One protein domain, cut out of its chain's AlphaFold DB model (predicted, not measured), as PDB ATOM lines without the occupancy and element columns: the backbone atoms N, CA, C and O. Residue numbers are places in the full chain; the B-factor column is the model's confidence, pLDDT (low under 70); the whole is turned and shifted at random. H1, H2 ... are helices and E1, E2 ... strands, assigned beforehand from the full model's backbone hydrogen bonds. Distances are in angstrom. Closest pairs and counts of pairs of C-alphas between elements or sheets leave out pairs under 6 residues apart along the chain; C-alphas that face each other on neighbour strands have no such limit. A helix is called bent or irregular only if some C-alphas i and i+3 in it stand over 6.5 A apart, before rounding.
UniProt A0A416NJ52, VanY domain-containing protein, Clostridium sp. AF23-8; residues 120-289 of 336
ATOM      1  N   PRO A 120     110.291 171.540 163.009       84.69
ATOM      2  CA  PRO A 120     109.307 170.665 163.643       84.69
ATOM      3  C   PRO A 120     109.919 169.396 164.252       84.69
ATOM      4  O   PRO A 120     109.404 168.879 165.241       84.69
ATOM      5  N   GLN A 121     111.033 168.899 163.703       92.25
ATOM      6  CA  GLN A 121     111.732 167.746 164.272       92.25
ATOM      7  C   GLN A 121     112.487 168.115 165.553       92.25
ATOM      8  O   GLN A 121     112.591 167.282 166.449       92.25
ATOM      9  N   ALA A 122     112.975 169.352 165.690       92.31
ATOM     10  CA  ALA A 122     113.628 169.810 166.916       92.31
ATOM     11  C   ALA A 122     112.656 169.818 168.100       92.31
ATOM     12  O   ALA A 122     113.013 169.334 169.170       92.31
ATOM     13  N   VAL A 123     111.414 170.260 167.878       93.25
ATOM     14  CA  VAL A 123     110.358 170.235 168.904       93.25
ATOM     15  C   VAL A 123     110.043 168.803 169.338       93.25
ATOM     16  O   VAL A 123     109.965 168.520 170.531       93.25
ATOM     17  N   LEU A 124     109.906 167.876 168.382       95.31
ATOM     18  CA  LEU A 124     109.662 166.463 168.691       95.31
ATOM     19  C   LEU A 124     110.814 165.838 169.481       95.31
ATOM     20  O   LEU A 124     110.567 165.095 170.429       95.31
ATOM     21  N   ARG A 125     112.066 166.150 169.122       96.69
ATOM     22  CA  ARG A 125     113.254 165.685 169.853       96.69
ATOM     23  C   ARG A 125     113.290 166.213 171.281       96.69
ATOM     24  O   ARG A 125     113.562 165.443 172.197       96.69
ATOM     25  N   GLU A 126     113.018 167.501 171.475       96.31
ATOM     26  CA  GLU A 126     113.010 168.125 172.802       96.31
ATOM     27  C   GLU A 126     111.943 167.489 173.702       96.31
ATOM     28  O   GLU A 126     112.249 167.067 174.816       96.31
ATOM     29  N   GLN A 127     110.721 167.319 173.185       96.75
ATOM     30  CA  GLN A 127     109.635 166.662 173.916       96.75
ATOM     31  C   GLN A 127     109.956 165.199 174.241       96.75
ATOM     32  O   GLN A 127     109.813 164.788 175.390       96.75
ATOM     33  N   ALA A 128     110.439 164.420 173.267       97.06
ATOM     34  CA  ALA A 128     110.818 163.026 173.491       97.06
ATOM     35  C   ALA A 128     111.938 162.902 174.538       97.06
ATOM     36  O   ALA A 128     111.868 162.048 175.419       97.06
ATOM     37  N   THR A 129     112.935 163.790 174.485       97.06
ATOM     38  CA  THR A 129     114.045 163.830 175.450       97.06
ATOM     39  C   THR A 129     113.543 164.136 176.857       97.06
ATOM     40  O   THR A 129     113.914 163.440 177.800       97.06
ATOM     41  N   TYR A 130     112.665 165.132 177.002       97.00
ATOM     42  CA  TYR A 130     112.056 165.468 178.288       97.00
ATOM     43  C   TYR A 130     111.252 164.292 178.858       97.00
ATOM     44  O   TYR A 130     111.417 163.933 180.022       97.00
ATOM     45  N   ILE A 131     110.418 163.648 178.039       97.38
ATOM     46  CA  ILE A 131     109.627 162.482 178.458       97.38
ATOM     47  C   ILE A 131     110.545 161.338 178.907       97.38
ATOM     48  O   ILE A 131     110.330 160.758 179.973       97.38
ATOM     49  N   TYR A 132     111.593 161.045 178.131       96.44
ATOM     50  CA  TYR A 132     112.545 159.980 178.443       96.44
ATOM     51  C   TYR A 132     113.276 160.216 179.768       96.44
ATOM     52  O   TYR A 132     113.401 159.299 180.573       96.44
ATOM     53  N   GLN A 133     113.719 161.449 180.023       95.38
ATOM     54  CA  GLN A 133     114.448 161.800 181.245       95.38
ATOM     55  C   GLN A 133     113.597 161.681 182.514       95.38
ATOM     56  O   GLN A 133     114.147 161.410 183.580       95.38
ATOM     57  N   ASN A 134     112.280 161.870 182.413       94.00
ATOM     58  CA  ASN A 134     111.385 161.809 183.567       94.00
ATOM     59  C   ASN A 134     110.890 160.389 183.885       94.00
ATOM     60  O   ASN A 134     110.558 160.130 185.035       94.00
ATOM     61  N   ASN A 135     110.843 159.475 182.905       89.62
ATOM     62  CA  ASN A 135     110.310 158.116 183.092       89.62
ATOM     63  C   ASN A 135     111.119 157.025 182.350       89.62
ATOM     64  O   ASN A 135     110.537 156.239 181.594       89.62
ATOM     65  N   PRO A 136     112.451 156.936 182.528       87.62
ATOM     66  CA  PRO A 136     113.281 156.019 181.740       87.62
ATOM     67  C   PRO A 136     112.954 154.539 181.997       87.62
ATOM     68  O   PRO A 136     113.062 153.718 181.086       87.62
ATOM     69  N   ASP A 137     112.498 154.200 183.204       89.12
ATOM     70  CA  ASP A 137     112.300 152.812 183.635       89.12
ATOM     71  C   ASP A 137     111.178 152.080 182.882       89.12
ATOM     72  O   ASP A 137     111.226 150.856 182.748       89.12
ATOM     73  N   TYR A 138     110.182 152.807 182.365       94.62
ATOM     74  CA  TYR A 138     109.108 152.233 181.541       94.62
ATOM     75  C   TYR A 138     109.479 152.160 180.058       94.62
ATOM     76  O   TYR A 138     108.859 151.433 179.279       94.62
ATOM     77  N   LEU A 139     110.518 152.894 179.662       96.44
ATOM     78  CA  LEU A 139     110.892 153.109 178.272       96.44
ATOM     79  C   LEU A 139     111.995 152.170 177.798       96.44
ATOM     80  O   LEU A 139     112.503 152.374 176.705       96.44
ATOM     81  N   MET A 140     112.374 151.135 178.550       95.12
ATOM     82  CA  MET A 140     113.369 150.154 178.099       95.12
ATOM     83  C   MET A 140     112.979 149.555 176.735       95.12
ATOM     84  O   MET A 140     111.940 148.905 176.610       95.12
ATOM     85  N   LEU A 141     113.805 149.764 175.709       96.00
ATOM     86  CA  LEU A 141     113.604 149.139 174.405       96.00
ATOM     87  C   LEU A 141     114.166 147.719 174.448       96.00
ATOM     88  O   LEU A 141     115.376 147.558 174.590       96.00
ATOM     89  N   VAL A 142     113.298 146.717 174.307       95.50
ATOM     90  CA  VAL A 142     113.700 145.312 174.205       95.50
ATOM     91  C   VAL A 142     113.284 144.783 172.836       95.50
ATOM     92  O   VAL A 142     112.128 144.874 172.450       95.50
ATOM     93  N   ASN A 143     114.236 144.273 172.062       93.50
ATOM     94  CA  ASN A 143     113.999 143.637 170.763       93.50
ATOM     95  C   ASN A 143     115.221 142.794 170.364       93.50
ATOM     96  O   ASN A 143     116.192 142.714 171.114       93.50
ATOM     97  N   ASP A 144     115.220 142.217 169.161       89.50
ATOM     98  CA  ASP A 144     116.312 141.365 168.657       89.50
ATOM     99  C   ASP A 144     117.708 142.020 168.706       89.50
ATOM    100  O   ASP A 144     118.726 141.329 168.734       89.50
ATOM    101  N   THR A 145     117.772 143.355 168.704       91.88
ATOM    102  CA  THR A 145     119.028 144.125 168.757       91.88
ATOM    103  C   THR A 145     119.318 144.755 170.120       91.88
ATOM    104  O   THR A 145     120.424 145.246 170.331       91.88
ATOM    105  N   ASN A 146     118.354 144.726 171.042       94.69
ATOM    106  CA  ASN A 146     118.449 145.272 172.392       94.69
ATOM    107  C   ASN A 146     117.909 144.208 173.360       94.69
ATOM    108  O   ASN A 146     116.717 144.217 173.670       94.69
ATOM    109  N   PRO A 147     118.733 143.235 173.781       93.25
ATOM    110  CA  PRO A 147     118.281 142.203 174.701       93.25
ATOM    111  C   PRO A 147     117.961 142.805 176.071       93.25
ATOM    112  O   PRO A 147     118.486 143.856 176.449       93.25
ATOM    113  N   ILE A 148     117.122 142.105 176.833       93.31
ATOM    114  CA  ILE A 148     116.874 142.462 178.227       93.31
ATOM    115  C   ILE A 148     118.195 142.433 179.026       93.31
ATOM    116  O   ILE A 148     119.001 141.522 178.816       93.31
ATOM    117  N   PRO A 149     118.457 143.408 179.918       91.88
ATOM    118  CA  PRO A 149     119.683 143.422 180.708       91.88
ATOM    119  C   PRO A 149     119.815 142.205 181.629       91.88
ATOM    120  O   PRO A 149     118.843 141.774 182.255       91.88
ATOM    121  N   ASP A 150     121.042 141.701 181.775       91.19
ATOM    122  CA  ASP A 150     121.346 140.617 182.707       91.19
ATOM    123  C   ASP A 150     120.950 140.993 184.141       91.19
ATOM    124  O   ASP A 150     121.300 142.061 184.648       91.19
ATOM    125  N   GLY A 151     120.233 140.089 184.812       90.75
ATOM    126  CA  GLY A 151     119.788 140.290 186.191       90.75
ATOM    127  C   GLY A 151     118.655 141.305 186.357       90.75
ATOM    128  O   GLY A 151     118.395 141.717 187.484       90.75
ATOM    129  N   TYR A 152     117.980 141.709 185.274       93.94
ATOM    130  CA  TYR A 152     116.774 142.527 185.371       93.94
ATOM    131  C   TYR A 152     115.689 141.812 186.187       93.94
ATOM    132  O   TYR A 152     115.325 140.668 185.909       93.94
ATOM    133  N   THR A 153     115.161 142.507 187.191       94.38
ATOM    134  CA  THR A 153     114.082 142.029 188.060       94.38
ATOM    135  C   THR A 153     113.126 143.168 188.366       94.38
ATOM    136  O   THR A 153     113.543 144.323 188.440       94.38
ATOM    137  N   PHE A 154     111.871 142.829 188.627       96.38
ATOM    138  CA  PHE A 154     110.825 143.762 189.022       96.38
ATOM    139  C   PHE A 154     109.885 143.084 190.029       96.38
ATOM    140  O   PHE A 154     109.896 141.856 190.168       96.38
ATOM    141  N   GLU A 155     109.090 143.875 190.747       98.19
ATOM    142  CA  GLU A 155     108.059 143.347 191.643       98.19
ATOM    143  C   GLU A 155     106.872 142.835 190.822       98.19
ATOM    144  O   GLU A 155     106.329 143.555 189.991       98.19
ATOM    145  N   GLN A 156     106.496 141.574 191.018       98.38
ATOM    146  CA  GLN A 156     105.477 140.904 190.212       98.38
ATOM    147  C   GLN A 156     104.085 141.036 190.832       98.38
ATOM    148  O   GLN A 156     103.904 140.708 192.004       98.38
ATOM    149  N   HIS A 157     103.094 141.366 190.005       98.62
ATOM    150  CA  HIS A 157     101.676 141.259 190.340       98.62
ATOM    151  C   HIS A 157     101.039 140.097 189.578       98.62
ATOM    152  O   HIS A 157     101.182 140.005 188.358       98.62
ATOM    153  N   THR A 158     100.299 139.225 190.267       98.44
ATOM    154  CA  THR A 158      99.525 138.153 189.615       98.44
ATOM    155  C   THR A 158      98.094 138.620 189.389       98.44
ATOM    156  O   THR A 158      97.368 138.886 190.341       98.44
ATOM    157  N   LEU A 159      97.683 138.711 188.128       97.31
ATOM    158  CA  LEU A 159      96.321 139.068 187.740       97.31
ATOM    159  C   LEU A 159      95.345 137.931 188.069       97.31
ATOM    160  O   LEU A 159      95.730 136.764 188.133       97.31
ATOM    161  N   ASN A 160      94.048 138.240 188.145       93.56
ATOM    162  CA  ASN A 160      92.995 137.228 188.338       93.56
ATOM    163  C   ASN A 160      92.980 136.153 187.235       93.56
ATOM    164  O   ASN A 160      92.523 135.036 187.457       93.56
ATOM    165  N   SER A 161      93.499 136.473 186.049       94.31
ATOM    166  CA  SER A 161      93.684 135.534 184.939       94.31
ATOM    167  C   SER A 161      94.842 134.544 185.145       94.31
ATOM    168  O   SER A 161      95.016 133.641 184.332       94.31
ATOM    169  N   GLY A 162      95.656 134.720 186.191       97.31
ATOM    170  CA  GLY A 162      96.863 133.941 186.479       97.31
ATOM    171  C   GLY A 162      98.125 134.433 185.762       97.31
ATOM    172  O   GLY A 162      99.219 133.971 186.079       97.31
ATOM    173  N   TYR A 163      98.002 135.375 184.823       98.31
ATOM    174  CA  TYR A 163      99.159 136.017 184.199       98.31
ATOM    175  C   TYR A 163      99.830 136.995 185.159       98.31
ATOM    176  O   TYR A 163      99.183 137.584 186.024       98.31
ATOM    177  N   ILE A 164     101.130 137.186 184.974       98.69
ATOM    178  CA  ILE A 164     101.944 138.078 185.796       98.69
ATOM    179  C   ILE A 164     102.256 139.352 185.010       98.69
ATOM    180  O   ILE A 164     102.476 139.291 183.803       98.69
ATOM    181  N   VAL A 165     102.298 140.493 185.686       98.69
ATOM    182  CA  VAL A 165     102.777 141.775 185.148       98.69
ATOM    183  C   VAL A 165     103.682 142.463 186.167       98.69
ATOM    184  O   VAL A 165     103.802 142.007 187.305       98.69
ATOM    185  N   ASP A 166     104.329 143.552 185.769       98.56
ATOM    186  CA  ASP A 166     105.007 144.451 186.701       98.56
ATOM    187  C   ASP A 166     103.991 145.143 187.626       98.56
ATOM    188  O   ASP A 166     103.003 145.715 187.163       98.56
ATOM    189  N   GLU A 167     104.222 145.110 188.940       98.56
ATOM    190  CA  GLU A 167     103.367 145.746 189.953       98.56
ATOM    191  C   GLU A 167     103.104 147.221 189.636       98.56
ATOM    192  O   GLU A 167     101.993 147.720 189.814       98.56
ATOM    193  N   ARG A 168     104.093 147.916 189.068       97.88
ATOM    194  CA  ARG A 168     103.994 149.344 188.745       97.88
ATOM    195  C   ARG A 168     102.914 149.647 187.711       97.88
ATOM    196  O   ARG A 168     102.383 150.754 187.712       97.88
ATOM    197  N   ILE A 169     102.583 148.691 186.841       98.31
ATOM    198  CA  ILE A 169     101.587 148.889 185.781       98.31
ATOM    199  C   ILE A 169     100.191 148.418 186.185       98.31
ATOM    200  O   ILE A 169      99.236 148.678 185.455       98.31
ATOM    201  N   TYR A 170     100.055 147.725 187.321       98.50
ATOM    202  CA  TYR A 170      98.820 147.039 187.701       98.50
ATOM    203  C   TYR A 170      97.611 147.982 187.754       98.50
ATOM    204  O   TYR A 170      96.585 147.698 187.139       98.50
ATOM    205  N   ASN A 171      97.744 149.131 188.421       98.44
ATOM    206  CA  ASN A 171      96.635 150.077 188.575       98.44
ATOM    207  C   ASN A 171      96.201 150.700 187.240       98.44
ATOM    208  O   ASN A 171      95.007 150.836 186.979       98.44
ATOM    209  N   ASP A 172      97.156 151.054 186.376       98.69
ATOM    210  CA  ASP A 172      96.854 151.607 185.053       98.69
ATOM    211  C   ASP A 172      96.241 150.545 184.128       98.69
ATOM    212  O   ASP A 172      95.302 150.837 183.382       98.69
ATOM    213  N   LEU A 173      96.727 149.300 184.205       98.56
ATOM    214  CA  LEU A 173      96.146 148.163 183.498       98.56
ATOM    215  C   LEU A 173      94.702 147.933 183.947       98.56
ATOM    216  O   LEU A 173      93.805 147.870 183.107       98.56
ATOM    217  N   LEU A 174      94.463 147.857 185.258       98.38
ATOM    218  CA  LEU A 174      93.129 147.680 185.822       98.38
ATOM    219  C   LEU A 174      92.186 148.795 185.355       98.38
ATOM    220  O   LEU A 174      91.111 148.498 184.841       98.38
ATOM    221  N   ALA A 175      92.619 150.056 185.424       98.69
ATOM    222  CA  ALA A 175      91.829 151.195 184.965       98.69
ATOM    223  C   ALA A 175      91.474 151.106 183.468       98.69
ATOM    224  O   ALA A 175      90.340 151.395 183.080       98.69
ATOM    225  N   MET A 176      92.412 150.674 182.614       98.62
ATOM    226  CA  MET A 176      92.147 150.477 181.185       98.62
ATOM    227  C   MET A 176      91.103 149.378 180.952       98.62
ATOM    228  O   MET A 176      90.194 149.537 180.134       98.62
ATOM    229  N   LEU A 177      91.231 148.262 181.667       97.62
ATOM    230  CA  LEU A 177      90.346 147.107 181.555       97.62
ATOM    231  C   LEU A 177      88.935 147.408 182.084       97.62
ATOM    232  O   LEU A 177      87.945 147.047 181.445       97.62
ATOM    233  N   GLU A 178      88.822 148.124 183.202       97.56
ATOM    234  CA  GLU A 178      87.545 148.599 183.744       97.56
ATOM    235  C   GLU A 178      86.855 149.578 182.794       97.56
ATOM    236  O   GLU A 178      85.660 149.448 182.533       97.56
ATOM    237  N   ALA A 179      87.603 150.519 182.212       98.19
ATOM    238  CA  ALA A 179      87.065 151.441 181.220       98.19
ATOM    239  C   ALA A 179      86.610 150.717 179.938       98.19
ATOM    240  O   ALA A 179      85.590 151.090 179.354       98.19
ATOM    241  N   CYS A 180      87.309 149.650 179.532       96.94
ATOM    242  CA  CYS A 180      86.900 148.796 178.416       96.94
ATOM    243  C   CYS A 180      85.560 148.097 178.703       96.94
ATOM    244  O   CYS A 180      84.630 148.174 177.891       96.94
ATOM    245  N   ASN A 181      85.426 147.511 179.896       95.94
ATOM    246  CA  ASN A 181      84.181 146.902 180.372       95.94
ATOM    247  C   ASN A 181      83.040 147.924 180.461       95.94
ATOM    248  O   ASN A 181      81.934 147.666 179.985       95.94
ATOM    249  N   ALA A 182      83.304 149.113 181.008       96.56
ATOM    250  CA  ALA A 182      82.326 150.194 181.115       96.56
ATOM    251  C   ALA A 182      81.856 150.709 179.742       96.56
ATOM    252  O   ALA A 182      80.715 151.153 179.600       96.56
ATOM    253  N   ALA A 183      82.697 150.598 178.710       94.69
ATOM    254  CA  ALA A 183      82.335 150.864 177.321       94.69
ATOM    255  C   ALA A 183      81.511 149.731 176.664       94.69
ATOM    256  O   ALA A 183      81.193 149.813 175.476       94.69
ATOM    257  N   GLY A 184      81.140 148.692 177.421       92.12
ATOM    258  CA  GLY A 184      80.298 147.581 176.976       92.12
ATOM    259  C   GLY A 184      81.051 146.488 176.220       92.12
ATOM    260  O   GLY A 184      80.436 145.761 175.442       92.12
ATOM    261  N   SER A 185      82.371 146.401 176.398       92.94
ATOM    262  CA  SER A 185      83.222 145.393 175.764       92.94
ATOM    263  C   SER A 185      83.790 144.442 176.805       92.94
ATOM    264  O   SER A 185      84.361 144.891 177.786       92.94
ATOM    265  N   GLU A 186      83.690 143.137 176.573       93.81
ATOM    266  CA  GLU A 186      84.352 142.136 177.412       93.81
ATOM    267  C   GLU A 186      85.728 141.787 176.842       93.81
ATOM    268  O   GLU A 186      85.930 141.784 175.618       93.81
ATOM    269  N   TYR A 187      86.668 141.462 177.729       95.94
ATOM    270  CA  TYR A 187      88.047 141.139 177.384       95.94
ATOM    271  C   TYR A 187      88.509 139.807 177.987       95.94
ATOM    272  O   TYR A 187      87.910 139.258 178.907       95.94
ATOM    273  N   THR A 188      89.628 139.302 177.478       96.94
ATOM    274  CA  THR A 188      90.387 138.202 178.067       96.94
ATOM    275  C   THR A 188      91.885 138.478 177.929       96.94
ATOM    276  O   THR A 188      92.346 138.934 176.877       96.94
ATOM    277  N   ILE A 189      92.643 138.225 178.998       97.31
ATOM    278  CA  ILE A 189      94.110 138.297 178.982       97.31
ATOM    279  C   ILE A 189      94.648 136.993 178.383       97.31
ATOM    280  O   ILE A 189      94.202 135.907 178.752       97.31
ATOM    281  N   LYS A 190      95.589 137.101 177.445       97.12
ATOM    282  CA  LYS A 190      96.199 135.977 176.711       97.12
ATOM    283  C   LYS A 190      97.695 135.814 176.969       97.12
ATOM    284  O   LYS A 190      98.262 134.784 176.606       97.12
ATOM    285  N   GLY A 191      98.319 136.802 177.596       96.50
ATOM    286  CA  GLY A 191      99.757 136.854 177.798       96.50
ATOM    287  C   GLY A 191     100.122 137.891 178.849       96.50
ATOM    288  O   GLY A 191      99.392 138.858 179.051       96.50
ATOM    289  N   GLY A 192     101.258 137.676 179.494       97.56
ATOM    290  CA  GLY A 192     101.883 138.563 180.470       97.56
ATOM    291  C   GLY A 192     103.362 138.202 180.547       97.56
ATOM    292  O   GLY A 192     103.916 137.711 179.569       97.56
ATOM    293  N   TYR A 193     103.986 138.380 181.702       98.12
ATOM    294  CA  TYR A 193     105.392 138.072 181.927       98.12
ATOM    295  C   TYR A 193     105.782 136.643 181.518       98.12
ATOM    296  O   TYR A 193     105.127 135.661 181.874       98.12
ATOM    297  N   ILE A 194     106.912 136.555 180.817       97.19
ATOM    298  CA  ILE A 194     107.617 135.323 180.471       97.19
ATOM    299  C   ILE A 194     109.074 135.530 180.878       97.19
ATOM    300  O   ILE A 194     109.675 136.530 180.499       97.19
ATOM    301  N   SER A 195     109.654 134.600 181.635       94.62
ATOM    302  CA  SER A 195     111.033 134.733 182.119       94.62
ATOM    303  C   SER A 195     112.041 134.920 180.979       94.62
ATOM    304  O   SER A 195     111.919 134.297 179.926       94.62
ATOM    305  N   ALA A 196     113.052 135.766 181.197       93.06
ATOM    306  CA  ALA A 196     114.040 136.161 180.186       93.06
ATOM    307  C   ALA A 196     114.802 134.977 179.561       93.06
ATOM    308  O   ALA A 196     115.171 135.028 178.392       93.06
ATOM    309  N   ASP A 197     115.008 133.902 180.324       91.25
ATOM    310  CA  ASP A 197     115.669 132.664 179.898       91.25
ATOM    311  C   ASP A 197     114.780 131.741 179.043       91.25
ATOM    312  O   ASP A 197     115.256 130.743 178.502       91.25
ATOM    313  N   THR A 198     113.495 132.067 178.904       92.69
ATOM    314  CA  THR A 198     112.545 131.305 178.092       92.69
ATOM    315  C   THR A 198     112.585 131.777 176.639       92.69
ATOM    316  O   THR A 198     112.544 132.973 176.349       92.69
ATOM    317  N   GLU A 199     112.638 130.833 175.698       88.38
ATOM    318  CA  GLU A 199     112.564 131.138 174.266       88.38
ATOM    319  C   GLU A 199     111.251 131.866 173.934       88.38
ATOM    320  O   GLU A 199     110.171 131.444 174.345       88.38
ATOM    321  N   GLY A 200     111.348 132.972 173.192       84.00
ATOM    322  CA  GLY A 200     110.194 133.810 172.851       84.00
ATOM    323  C   GLY A 200     109.760 134.790 173.947       84.00
ATOM    324  O   GLY A 200     108.723 135.427 173.792       84.00
ATOM    325  N   SER A 201     110.535 134.947 175.028       89.00
ATOM    326  CA  SER A 201     110.228 135.894 176.109       89.00
ATOM    327  C   SER A 201     110.188 137.353 175.647       89.00
ATOM    328  O   SER A 201     109.270 138.077 176.018       89.00
ATOM    329  N   GLY A 202     111.131 137.785 174.803       92.19
ATOM    330  CA  GLY A 202     111.121 139.107 174.164       92.19
ATOM    331  C   GLY A 202     110.802 140.250 175.139       92.19
ATOM    332  O   GLY A 202     111.353 140.320 176.238       92.19
ATOM    333  N   GLU A 203     109.877 141.136 174.761       94.19
ATOM    334  CA  GLU A 203     109.431 142.218 175.648       94.19
ATOM    335  C   GLU A 203     108.600 141.737 176.850       94.19
ATOM    336  O   GLU A 203     108.553 142.447 177.855       94.19
ATOM    337  N   TYR A 204     107.995 140.542 176.818       96.94
ATOM    338  CA  TYR A 204     107.257 140.006 177.970       96.94
ATOM    339  C   TYR A 204     108.164 139.826 179.191       96.94
ATOM    340  O   TYR A 204     107.705 139.965 180.322       96.94
ATOM    341  N   ALA A 205     109.467 139.609 178.989       97.06
ATOM    342  CA  ALA A 205     110.444 139.528 180.076       97.06
ATOM    343  C   ALA A 205     110.574 140.819 180.897       97.06
ATOM    344  O   ALA A 205     111.050 140.777 182.031       97.06
ATOM    345  N   THR A 206     110.113 141.954 180.365       97.00
ATOM    346  CA  THR A 206     110.090 143.223 181.103       97.00
ATOM    347  C   THR A 206     108.970 143.300 182.142       97.00
ATOM    348  O   THR A 206     109.019 144.165 183.003       97.00
ATOM    349  N   GLY A 207     107.927 142.464 182.038       97.94
ATOM    350  CA  GLY A 207     106.693 142.616 182.823       97.94
ATOM    351  C   GLY A 207     105.816 143.809 182.410       97.94
ATOM    352  O   GLY A 207     104.709 143.956 182.925       97.94
ATOM    353  N   LEU A 208     106.273 144.634 181.460       98.56
ATOM    354  CA  LEU A 208     105.573 145.825 180.966       98.56
ATOM    355  C   LEU A 208     104.700 145.545 179.734       98.56
ATOM    356  O   LEU A 208     103.992 146.440 179.270       98.56
ATOM    357  N   ALA A 209     104.775 144.336 179.176       98.31
ATOM    358  CA  ALA A 209     104.011 143.903 178.013       98.31
ATOM    359  C   ALA A 209     103.032 142.782 178.379       98.31
ATOM    360  O   ALA A 209     103.339 141.910 179.196       98.31
ATOM    361  N   PHE A 210     101.855 142.805 177.765       98.44
ATOM    362  CA  PHE A 210     100.806 141.808 177.963       98.44
ATOM    363  C   PHE A 210      99.923 141.724 176.719       98.44
ATOM    364  O   PHE A 210      99.838 142.672 175.930       98.44
ATOM    365  N   ASP A 211      99.224 140.597 176.585       98.31
ATOM    366  CA  ASP A 211      98.255 140.410 175.513       98.31
ATOM    367  C   ASP A 211      96.834 140.449 176.054       98.31
ATOM    368  O   ASP A 211      96.486 139.712 176.980       98.31
ATOM    369  N   VAL A 212      95.985 141.259 175.427       98.19
ATOM    370  CA  VAL A 212      94.554 141.335 175.727       98.19
ATOM    371  C   VAL A 212      93.737 141.398 174.442       98.19
ATOM    372  O   VAL A 212      94.098 142.038 173.455       98.19
ATOM    373  N   THR A 213      92.605 140.708 174.435       97.62
ATOM    374  CA  THR A 213      91.698 140.668 173.289       97.62
ATOM    375  C   THR A 213      90.251 140.559 173.749       97.62
ATOM    376  O   THR A 213      89.998 140.417 174.944       97.62
ATOM    377  N   ALA A 214      89.297 140.651 172.825       96.50
ATOM    378  CA  ALA A 214      87.895 140.388 173.130       96.50
ATOM    379  C   ALA A 214      87.702 139.003 173.768       96.50
ATOM    380  O   ALA A 214      88.442 138.056 173.479       96.50
ATOM    381  N   HIS A 215      86.672 138.878 174.602       91.31
ATOM    382  CA  HIS A 215      86.237 137.581 175.113       91.31
ATOM    383  C   HIS A 215      85.968 136.581 173.957       91.31
ATOM    384  O   HIS A 215      85.654 136.980 172.834       91.31
ATOM    385  N   ASP A 216      86.149 135.279 174.206       87.44
ATOM    386  CA  ASP A 216      85.959 134.167 173.246       87.44
ATOM    387  C   ASP A 216      86.872 134.119 172.005       87.44
ATOM    388  O   ASP A 216      86.648 133.328 171.081       87.44
ATOM    389  N   VAL A 217      87.957 134.893 171.964       92.06
ATOM    390  CA  VAL A 217      88.954 134.754 170.891       92.06
ATOM    391  C   VAL A 217      89.788 133.489 171.109       92.06
ATOM    392  O   VAL A 217      90.600 133.407 172.036       92.06
ATOM    393  N   ALA A 218      89.590 132.493 170.243       88.56
ATOM    394  CA  ALA A 218      90.332 131.231 170.271       88.56
ATOM    395  C   ALA A 218      91.735 131.355 169.652       88.56
ATOM    396  O   ALA A 218      92.696 130.823 170.202       88.56
ATOM    397  N   GLU A 219      91.854 132.077 168.536       91.88
ATOM    398  CA  GLU A 219      93.104 132.261 167.794       91.88
ATOM    399  C   GLU A 219      93.384 133.750 167.572       91.88
ATOM    400  O   GLU A 219      92.488 134.527 167.230       91.88
ATOM    401  N   LEU A 220      94.647 134.143 167.741       94.31
ATOM    402  CA  LEU A 220      95.114 135.508 167.526       94.31
ATOM    403  C   LEU A 220      95.439 135.729 166.038       94.31
ATOM    404  O   LEU A 220      96.589 135.681 165.612       94.31
ATOM    405  N   ASP A 221      94.396 135.942 165.228       96.50
ATOM    406  CA  ASP A 221      94.517 136.386 163.829       96.50
ATOM    407  C   ASP A 221      94.387 137.922 163.755       96.50
ATOM    408  O   ASP A 221      93.316 138.451 164.086       96.50
ATOM    409  N   PRO A 222      95.411 138.668 163.285       96.56
ATOM    410  CA  PRO A 222      95.368 140.131 163.229       96.56
ATOM    411  C   PRO A 222      94.182 140.682 162.432       96.56
ATOM    412  O   PRO A 222      93.601 141.708 162.796       96.56
ATOM    413  N   ALA A 223      93.786 140.004 161.351       95.88
ATOM    414  CA  ALA A 223      92.708 140.456 160.475       95.88
ATOM    415  C   ALA A 223      91.325 140.311 161.126       95.88
ATOM    416  O   ALA A 223      90.399 141.037 160.759       95.88
ATOM    417  N   VAL A 224      91.187 139.381 162.073       96.75
ATOM    418  CA  VAL A 224      89.957 139.175 162.843       96.75
ATOM    419  C   VAL A 224      89.969 140.068 164.073       96.75
ATOM    420  O   VAL A 224      89.059 140.877 164.244       96.75
ATOM    421  N   VAL A 225      91.018 139.968 164.892       97.62
ATOM    422  CA  VAL A 225      91.094 140.635 166.194       97.62
ATOM    423  C   VAL A 225      91.025 142.155 166.051       97.62
ATOM    424  O   VAL A 225      90.272 142.797 166.774       97.62
ATOM    425  N   SER A 226      91.687 142.748 165.053       97.12
ATOM    426  CA  SER A 226      91.640 144.206 164.822       97.12
ATOM    427  C   SER A 226      90.256 144.766 164.466       97.12
ATOM    428  O   SER A 226      90.042 145.979 164.517       97.12
ATOM    429  N   GLN A 227      89.316 143.906 164.067       96.31
ATOM    430  CA  GLN A 227      87.949 144.299 163.719       96.31
ATOM    431  C   GLN A 227      86.970 144.119 164.882       96.31
ATOM    432  O   GLN A 227      85.817 144.538 164.765       96.31
ATOM    433  N   LEU A 228      87.399 143.497 165.984       96.94
ATOM    434  CA  LEU A 228      86.551 143.285 167.150       96.94
ATOM    435  C   LEU A 228      86.339 144.611 167.895       96.94
ATOM    436  O   LEU A 228      87.310 145.346 168.092       96.94
ATOM    437  N   PRO A 229      85.107 144.915 168.346       97.00
ATOM    438  CA  PRO A 229      84.822 146.150 169.074       97.00
ATOM    439  C   PRO A 229      85.731 146.365 170.290       97.00
ATOM    440  O   PRO A 229      86.273 147.459 170.437       97.00
ATOM    441  N   THR A 230      85.978 145.318 171.089       97.88
ATOM    442  CA  THR A 230      86.884 145.373 172.249       97.88
ATOM    443  C   THR A 230      88.282 145.834 171.843       97.88
ATOM    444  O   THR A 230      88.801 146.800 172.393       97.88
ATOM    445  N   ASN A 231      88.897 145.200 170.840       98.12
ATOM    446  CA  ASN A 231      90.252 145.550 170.410       98.12
ATOM    447  C   ASN A 231      90.314 146.913 169.722       98.12
ATOM    448  O   ASN A 231      91.292 147.630 169.896       98.12
ATOM    449  N   GLN A 232      89.278 147.312 168.979       97.94
ATOM    450  CA  GLN A 232      89.200 148.674 168.447       97.94
ATOM    451  C   GLN A 232      89.169 149.705 169.570       97.94
ATOM    452  O   GLN A 232      89.880 150.703 169.486       97.94
ATOM    453  N   TRP A 233      88.396 149.449 170.627       98.38
ATOM    454  CA  TRP A 233      88.364 150.311 171.799       98.38
ATOM    455  C   TRP A 233      89.728 150.352 172.493       98.38
ATOM    456  O   TRP A 233      90.255 151.441 172.715       98.38
ATOM    457  N   LEU A 234      90.341 149.196 172.760       98.56
ATOM    458  CA  LEU A 234      91.651 149.114 173.412       98.56
ATOM    459  C   LEU A 234      92.714 149.872 172.610       98.56
ATOM    460  O   LEU A 234      93.341 150.783 173.138       98.56
ATOM    461  N   MET A 235      92.858 149.594 171.312       98.38
ATOM    462  CA  MET A 235      93.840 150.277 170.461       98.38
ATOM    463  C   MET A 235      93.620 151.797 170.392       98.38
ATOM    464  O   MET A 235      94.587 152.546 170.303       98.38
ATOM    465  N   GLN A 236      92.370 152.267 170.442       97.94
ATOM    466  CA  GLN A 236      92.051 153.698 170.386       97.94
ATOM    467  C   GLN A 236      92.275 154.429 171.716       97.94
ATOM    468  O   GLN A 236      92.533 155.630 171.694       97.94
ATOM    469  N   ASN A 237      92.152 153.736 172.852       98.44
ATOM    470  CA  ASN A 237      92.112 154.369 174.176       98.44
ATOM    471  C   ASN A 237      93.313 154.027 175.068       98.44
ATOM    472  O   ASN A 237      93.535 154.717 176.059       98.44
ATOM    473  N   CYS A 238      94.098 152.998 174.729       98.69
ATOM    474  CA  CYS A 238      95.196 152.485 175.556       98.69
ATOM    475  C   CYS A 238      96.214 153.560 175.980       98.69
ATOM    476  O   CYS A 238      96.712 153.529 177.107       98.69
ATOM    477  N   SER A 239      96.454 154.564 175.135       98.75
ATOM    478  CA  SER A 239      97.434 155.622 175.397       98.75
ATOM    479  C   SER A 239      97.082 156.523 176.572       98.75
ATOM    480  O   SER A 239      97.981 156.924 177.311       98.75
ATOM    481  N   SER A 240      95.794 156.756 176.833       98.31
ATOM    482  CA  SER A 240      95.332 157.508 178.008       98.31
ATOM    483  C   SER A 240      95.684 156.821 179.332       98.31
ATOM    484  O   SER A 240      95.727 157.477 180.374       98.31
ATOM    485  N   PHE A 241      95.962 155.516 179.287       98.69
ATOM    486  CA  PHE A 241      96.347 154.683 180.426       98.69
ATOM    487  C   PHE A 241      97.845 154.339 180.425       98.69
ATOM    488  O   PHE A 241      98.291 153.553 181.246       98.69
ATOM    489  N   GLY A 242      98.645 154.921 179.523       98.62
ATOM    490  CA  GLY A 242     100.094 154.685 179.476       98.62
ATOM    491  C   GLY A 242     100.537 153.491 178.640       98.62
ATOM    492  O   GLY A 242     101.719 153.144 178.661       98.62
ATOM    493  N   PHE A 243      99.628 152.902 177.863       98.88
ATOM    494  CA  PHE A 243      99.922 151.782 176.976       98.88
ATOM    495  C   PHE A 243      99.959 152.203 175.512       98.88
ATOM    496  O   PHE A 243      99.211 153.071 175.071       98.88
ATOM    497  N   ILE A 244     100.794 151.535 174.727       98.81
ATOM    498  CA  ILE A 244     100.803 151.641 173.268       98.81
ATOM    499  C   ILE A 244     100.447 150.297 172.643       98.81
ATOM    500  O   ILE A 244     100.766 149.244 173.195       98.81
ATOM    501  N   VAL A 245      99.861 150.335 171.446       98.69
ATOM    502  CA  VAL A 245      99.878 149.179 170.541       98.69
ATOM    503  C   VAL A 245     101.318 149.014 170.070       98.69
ATOM    504  O   VAL A 245     101.806 149.821 169.277       98.69
ATOM    505  N   ARG A 246     102.028 148.014 170.598       98.62
ATOM    506  CA  ARG A 246     103.489 147.918 170.443       98.62
ATOM    507  C   ARG A 246     103.926 147.652 169.007       98.62
ATOM    508  O   ARG A 246     104.951 148.178 168.565       98.62
ATOM    509  N   TYR A 247     103.133 146.850 168.297       98.31
ATOM    510  CA  TYR A 247     103.362 146.453 166.912       98.31
ATOM    511  C   TYR A 247     102.172 146.885 166.047       98.31
ATOM    512  O   TYR A 247     101.283 146.077 165.782       98.31
ATOM    513  N   PRO A 248     102.098 148.169 165.647       98.00
ATOM    514  CA  PRO A 248     100.986 148.698 164.862       98.00
ATOM    515  C   PRO A 248     101.101 148.349 163.366       98.00
ATOM    516  O   PRO A 248     102.191 148.131 162.835       98.00
ATOM    517  N   GLU A 249      99.961 148.345 162.667       97.06
ATOM    518  CA  GLU A 249      99.894 148.086 161.221       97.06
ATOM    519  C   GLU A 249     100.718 149.109 160.422       97.06
ATOM    520  O   GLU A 249     100.637 150.318 160.646       97.06
ATOM    521  N   GLY A 250     101.497 148.629 159.449       96.62
ATOM    522  CA  GLY A 250     102.285 149.476 158.550       96.62
ATOM    523  C   GLY A 250     103.631 149.941 159.113       96.62
ATOM    524  O   GLY A 250     104.322 150.721 158.452       96.62
ATOM    525  N   LYS A 251     104.013 149.486 160.312       97.31
ATOM    526  CA  LYS A 251     105.315 149.764 160.943       97.31
ATOM    527  C   LYS A 251     106.196 148.515 161.064       97.31
ATOM    528  O   LYS A 251     107.231 148.558 161.724       97.31
ATOM    529  N   GLU A 252     105.855 147.432 160.366       97.38
ATOM    530  CA  GLU A 252     106.549 146.138 160.435       97.38
ATOM    531  C   GLU A 252     108.018 146.244 159.998       97.38
ATOM    532  O   GLU A 252     108.886 145.553 160.520       97.38
ATOM    533  N   SER A 253     108.336 147.150 159.065       96.75
ATOM    534  CA  SER A 253     109.724 147.395 158.643       96.75
ATOM    535  C   SER A 253     110.579 148.111 159.692       96.75
ATOM    536  O   SER A 253     111.787 148.211 159.503       96.75
ATOM    537  N   ILE A 254     109.953 148.677 160.727       96.75
ATOM    538  CA  ILE A 254     110.620 149.388 161.822       96.75
ATOM    539  C   ILE A 254     110.708 148.472 163.040       96.75
ATOM    540  O   ILE A 254     111.791 148.308 163.589       96.75
ATOM    541  N   THR A 255     109.589 147.857 163.434       96.75
ATOM    542  CA  THR A 255     109.532 147.002 164.626       96.75
ATOM    543  C   THR A 255     110.108 145.609 164.387       96.75
ATOM    544  O   THR A 255     110.566 144.979 165.328       96.75
ATOM    545  N   GLY A 256     110.068 145.102 163.149       96.06
ATOM    546  CA  GLY A 256     110.408 143.712 162.827       96.06
ATOM    547  C   GLY A 256     109.278 142.707 163.094       96.06
ATOM    548  O   GLY A 256     109.405 141.542 162.724       96.06
ATOM    549  N   HIS A 257     108.158 143.153 163.666       96.25
ATOM    550  CA  HIS A 257     107.004 142.320 164.009       96.25
ATOM    551  C   HIS A 257     105.820 142.597 163.082       96.25
ATOM    552  O   HIS A 257     105.659 143.708 162.574       96.25
ATOM    553  N   ASN A 258     104.974 141.585 162.871       97.69
ATOM    554  CA  ASN A 258     103.689 141.784 162.200       97.69
ATOM    555  C   ASN A 258     102.768 142.652 163.071       97.69
ATOM    556  O   ASN A 258     102.999 142.816 164.263       97.69
ATOM    557  N   PHE A 259     101.694 143.175 162.482       98.38
ATOM    558  CA  PHE A 259     100.646 143.842 163.248       98.38
ATOM    559  C   PHE A 259     100.024 142.903 164.295       98.38
ATOM    560  O   PHE A 259      99.485 141.855 163.935       98.38
ATOM    561  N   GLU A 260     100.044 143.314 165.564       98.31
ATOM    562  CA  GLU A 260      99.514 142.547 166.699       98.31
ATOM    563  C   GLU A 260      98.528 143.408 167.515       98.31
ATOM    564  O   GLU A 260      98.913 144.060 168.484       98.31
ATOM    565  N   PRO A 261      97.227 143.427 167.155       98.38
ATOM    566  CA  PRO A 261      96.199 144.264 167.802       98.38
ATOM    567  C   PRO A 261      95.841 143.856 169.242       98.38
ATOM    568  O   PRO A 261      94.907 144.409 169.830       98.38
ATOM    569  N   TRP A 262      96.512 142.840 169.774       98.62
ATOM    570  CA  TRP A 262      96.361 142.340 171.137       98.62
ATOM    571  C   TRP A 262      97.564 142.666 172.020       98.62
ATOM    572  O   TRP A 262      97.416 142.565 173.231       98.62
ATOM    573  N   HIS A 263      98.716 143.036 171.447       98.69
ATOM    574  CA  HIS A 263      99.965 143.209 172.187       98.69
ATOM    575  C   HIS A 263     100.142 144.668 172.609       98.69
ATOM    576  O   HIS A 263     100.379 145.563 171.782       98.69
ATOM    577  N   PHE A 264     100.040 144.908 173.914       98.81
ATOM    578  CA  PHE A 264     100.146 146.235 174.503       98.81
ATOM    579  C   PHE A 264     101.389 146.338 175.374       98.81
ATOM    580  O   PHE A 264     101.731 145.419 176.117       98.81
ATOM    581  N   ARG A 265     102.047 147.495 175.297       98.81
ATOM    582  CA  ARG A 265     103.269 147.796 176.042       98.81
ATOM    583  C   ARG A 265     103.080 149.053 176.879       98.81
ATOM    584  O   ARG A 265     102.728 150.097 176.335       98.81
ATOM    585  N   TYR A 266     103.343 148.967 178.179       98.81
ATOM    586  CA  TYR A 266     103.376 150.129 179.059       98.81
ATOM    587  C   TYR A 266     104.660 150.932 178.846       98.81
ATOM    588  O   TYR A 266     105.763 150.380 178.848       98.81
ATOM    589  N   VAL A 267     104.497 152.241 178.670       98.69
ATOM    590  CA  VAL A 267     105.584 153.216 178.480       98.69
ATOM    591  C   VAL A 267     105.399 154.467 179.352       98.69
ATOM    592  O   VAL A 267     106.162 155.424 179.231       98.69
ATOM    593  N   GLY A 268     104.392 154.469 180.230       98.19
ATOM    594  CA  GLY A 268     103.939 155.647 180.969       98.19
ATOM    595  C   GLY A 268     103.016 156.551 180.142       98.19
ATOM    596  O   GLY A 268     103.077 156.585 178.910       98.19
ATOM    597  N   ARG A 269     102.137 157.298 180.821       97.12
ATOM    598  CA  ARG A 269     101.071 158.108 180.192       97.12
ATOM    599  C   ARG A 269     101.598 159.149 179.209       97.12
ATOM    600  O   ARG A 269     101.167 159.162 178.056       97.12
ATOM    601  N   ASP A 270     102.569 159.960 179.619       97.56
ATOM    602  CA  ASP A 270     103.112 161.026 178.769       97.56
ATOM    603  C   ASP A 270     103.722 160.470 177.478       97.56
ATOM    604  O   ASP A 270     103.467 160.980 176.385       97.56
ATOM    605  N   ALA A 271     104.487 159.379 177.588       98.38
ATOM    606  CA  ALA A 271     105.128 158.764 176.436       98.38
ATOM    607  C   ALA A 271     104.108 158.089 175.515       98.38
ATOM    608  O   ALA A 271     104.189 158.255 174.298       98.38
ATOM    609  N   ALA A 272     103.116 157.390 176.072       98.69
ATOM    610  CA  ALA A 272     102.082 156.730 175.285       98.69
ATOM    611  C   ALA A 272     101.236 157.740 174.494       98.69
ATOM    612  O   ALA A 272     100.988 157.545 173.297       98.69
ATOM    613  N   VAL A 273     100.841 158.850 175.127       98.31
ATOM    614  CA  VAL A 273     100.114 159.950 174.474       98.31
ATOM    615  C   VAL A 273     100.973 160.599 173.394       98.31
ATOM    616  O   VAL A 273     100.494 160.807 172.276       98.31
ATOM    617  N   PHE A 274     102.244 160.877 173.688       97.94
ATOM    618  CA  PHE A 274     103.172 161.465 172.726       97.94
ATOM    619  C   PHE A 274     103.370 160.566 171.498       97.94
ATOM    620  O   PHE A 274     103.227 161.032 170.365       97.94
ATOM    621  N   MET A 275     103.647 159.275 171.705       98.25
ATOM    622  CA  MET A 275     103.844 158.307 170.623       98.25
ATOM    623  C   MET A 275     102.577 158.143 169.785       98.25
ATOM    624  O   MET A 275     102.645 158.199 168.559       98.25
ATOM    625  N   THR A 276     101.410 158.029 170.421       96.81
ATOM    626  CA  THR A 276     100.128 157.875 169.716       96.81
ATOM    627  C   THR A 276      99.793 159.114 168.891       96.81
ATOM    628  O   THR A 276      99.454 159.004 167.714       96.81
ATOM    629  N   THR A 277      99.954 160.308 169.471       96.44
ATOM    630  CA  THR A 277      99.668 161.585 168.796       96.44
ATOM    631  C   THR A 277     100.540 161.779 167.558       96.44
ATOM    632  O   THR A 277     100.074 162.283 166.535       96.44
ATOM    633  N   ASN A 278     101.798 161.345 167.631       96.38
ATOM    634  CA  ASN A 278     102.775 161.501 166.557       96.38
ATOM    635  C   ASN A 278     102.912 160.258 165.660       96.38
ATOM    636  O   ASN A 278     103.749 160.252 164.756       96.38
ATOM    637  N   ASN A 279     102.079 159.231 165.873       96.50
ATOM    638  CA  ASN A 279     102.096 157.955 165.154       96.50
ATOM    639  C   ASN A 279     103.490 157.287 165.140       96.50
ATOM    640  O   ASN A 279     104.015 156.902 164.084       96.50
ATOM    641  N   LEU A 280     104.103 157.207 166.321       97.88
ATOM    642  CA  LEU A 280     105.444 156.679 166.544       97.88
ATOM    643  C   LEU A 280     105.399 155.290 167.176       97.88
ATOM    644  O   LEU A 280     104.575 155.001 168.041       97.88
ATOM    645  N   THR A 281     106.349 154.461 166.769       98.50
ATOM    646  CA  THR A 281     106.769 153.254 167.489       98.50
ATOM    647  C   THR A 281     107.737 153.602 168.625       98.50
ATOM    648  O   THR A 281     108.273 154.716 168.673       98.50
ATOM    649  N   LEU A 282     108.019 152.646 169.518       98.31
ATOM    650  CA  LEU A 282     109.041 152.828 170.556       98.31
ATOM    651  C   LEU A 282     110.437 153.032 169.930       98.31
ATOM    652  O   LEU A 282     111.208 153.866 170.393       98.31
ATOM    653  N   GLU A 283     110.738 152.358 168.820       98.25
ATOM    654  CA  GLU A 283     111.975 152.535 168.050       98.25
ATOM    655  C   GLU A 283     112.111 153.958 167.475       98.25
ATOM    656  O   GLU A 283     113.176 154.582 167.540       98.25
ATOM    657  N   GLU A 284     111.028 154.509 166.925       98.19
ATOM    658  CA  GLU A 284     111.005 155.889 166.430       98.19
ATOM    659  C   GLU A 284     111.110 156.905 167.573       98.19
ATOM    660  O   GLU A 284     111.790 157.922 167.426       98.19
ATOM    661  N   PHE A 285     110.514 156.623 168.733       97.94
ATOM    662  CA  PHE A 285     110.710 157.441 169.930       97.94
ATOM    663  C   PHE A 285     112.193 157.496 170.332       97.94
ATOM    664  O   PHE A 285     112.737 158.585 170.516       97.94
ATOM    665  N   TYR A 286     112.890 156.357 170.367       97.62
ATOM    666  CA  TYR A 286     114.337 156.327 170.615       97.62
ATOM    667  C   TYR A 286     115.146 157.046 169.536       97.62
ATOM    668  O   TYR A 286     116.155 157.682 169.839       97.62
ATOM    669  N   THR A 287     114.698 157.000 168.281       97.69
ATOM    670  CA  THR A 287     115.323 157.775 167.201       97.69
ATOM    671  C   THR A 287     115.300 159.271 167.522       97.69
ATOM    672  O   THR A 287     116.314 159.939 167.331       97.69
ATOM    673  N   LEU A 288     114.191 159.795 168.056       97.44
ATOM    674  CA  LEU A 288     114.091 161.194 168.486       97.44
ATOM    675  C   LEU A 288     114.989 161.502 169.691       97.44
ATOM    676  O   LEU A 288     115.730 162.483 169.650       97.44
ATOM    677  N   VAL A 289     114.964 160.658 170.728       96.62
ATOM    678  CA  VAL A 289     115.813 160.818 171.927       96.62
ATOM    679  C   VAL A 289     117.302 160.854 171.555       96.62
ATOM    680  O   VAL A 289     118.072 161.625 172.119       96.62
TER     681      VAL A 289
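Overview. This is residues 120 to 289 of the 336 residues of the protein "VanY domain-containing protein" of Clostridium sp. AF23-8 (UniProt A0A416NJ52). A small twisted sheet of four short strands, E3, E4, E6 and E5, makes the core, with helices H2 and H5 packed on one face and the short helix H3 on the other. H7 packs along the E5 edge, H1 and H8 cross at the far end beyond it, and the two-strand hairpin E1 and E2 lies by the first residues of H2. The printed part has 170 residues, with eight named helices and six named strands in the order H1 E1 E2 H2 E3 H3 E4 H4 H5 E5 H6 E6 H7 H8; the class is mixed. Both sheets, E3 E4 E6 E5 and E1 E2, are antiparallel. The whole is compact, with a radius of gyration of the C-alphas of 15.3 A, and its rounded outline spans 45 by 37 by 29 A.

Arrangement. H1, residues 120 to 134, touches H8, residues 282 to 289, about perpendicular at 77 degrees; the closest C-alphas, of Arg 125 and Leu 288, are 4.8 A apart. With residues 128 to 132 alone H1 touches H7, residues 269 to 277, at a shallow tilt of 22 degrees, opposite ways, the closest C-alphas being Ile 131 and Ala 271, 6.2 A. E1, residues 156 to 158, and E2, residues 164 to 166, form a hairpin, with N 157 and O 165 within hydrogen-bond range at 2.9 A. The larger sheet runs E3, residues 187 to 191, E4, residues 209 to 214, E6, residues 263 to 266, and E5, residues 243 to 245; from edge to edge its strands' lines turn by 98 degrees. Within hydrogen-bond range are N 188 and O 213 of E3 and E4, 2.8 A, N 264 and O 210 of E6 and E4, 3.0 A, and N 244 and O 265 of E5 and E6, 2.9 A. H2, residues 167 to 182, is on this sheet at a height of 8.6 A, and H3, residues 202 to 206, is on the opposite face at 7.6 A. H5, residues 229 to 241, is on the same face as H2 and touches it at a steep tilt of 44 degrees, opposite ways; the C-alphas of Asp 172 and Phe 241 are closest, 5.6 A. E4, H4, residues 222 to 225, H5 and E5 make a split strand-helix-strand unit, two strands running the same way with E6 between them, and its crossover is right-handed. H7 only grazes the sheet, and touches H5 at residues 239 to 241 alone, Ser 239 and Ala 272 having the closest C-alphas, 4.8 A. H6, residues 252 to 255, only just touches H8, with 3 pairs of C-alphas within 8 A, the closest Thr 255 and Glu 283, 7.0 A. Every O i to N i+4 pair is within hydrogen-bond range in H1, H7 and H8; H2 has 10 of 12, H5 6 of 9, and H3 0 of 1 but 2 of 2 O i to N i+3 pairs, while H4 and H6 are too short for an O i to N i+4 pair.

Along the chain. H1 begins at C-alpha 120, (109.307, 170.665, 163.643), and is 21.9 A long. H2 measures 23.3 A and is irregular, C-alphas 168 and 171 being 7.4 A apart; H5, 18.3 A, is irregular too, with 7.6 A between C-alphas 236 and 239. E4, 17.2 A, begins at C-alpha 209, (104.011, 143.903, 178.013). E3 is 12.5 A, E6 10.3 A, H7 12.0 A and H8 10.6 A; H8 ends at C-alpha 289, (115.813, 160.818, 171.927).

Size, cuts and confidence. The C-alphas farthest apart, of Ala 122 and Asp 216, are 45.6 A apart. The printed part has no cut. The link from H1 to E1, residues 135 to 155, is long. The mean pLDDT of the printed part is 96.2, and no printed residue is under 70.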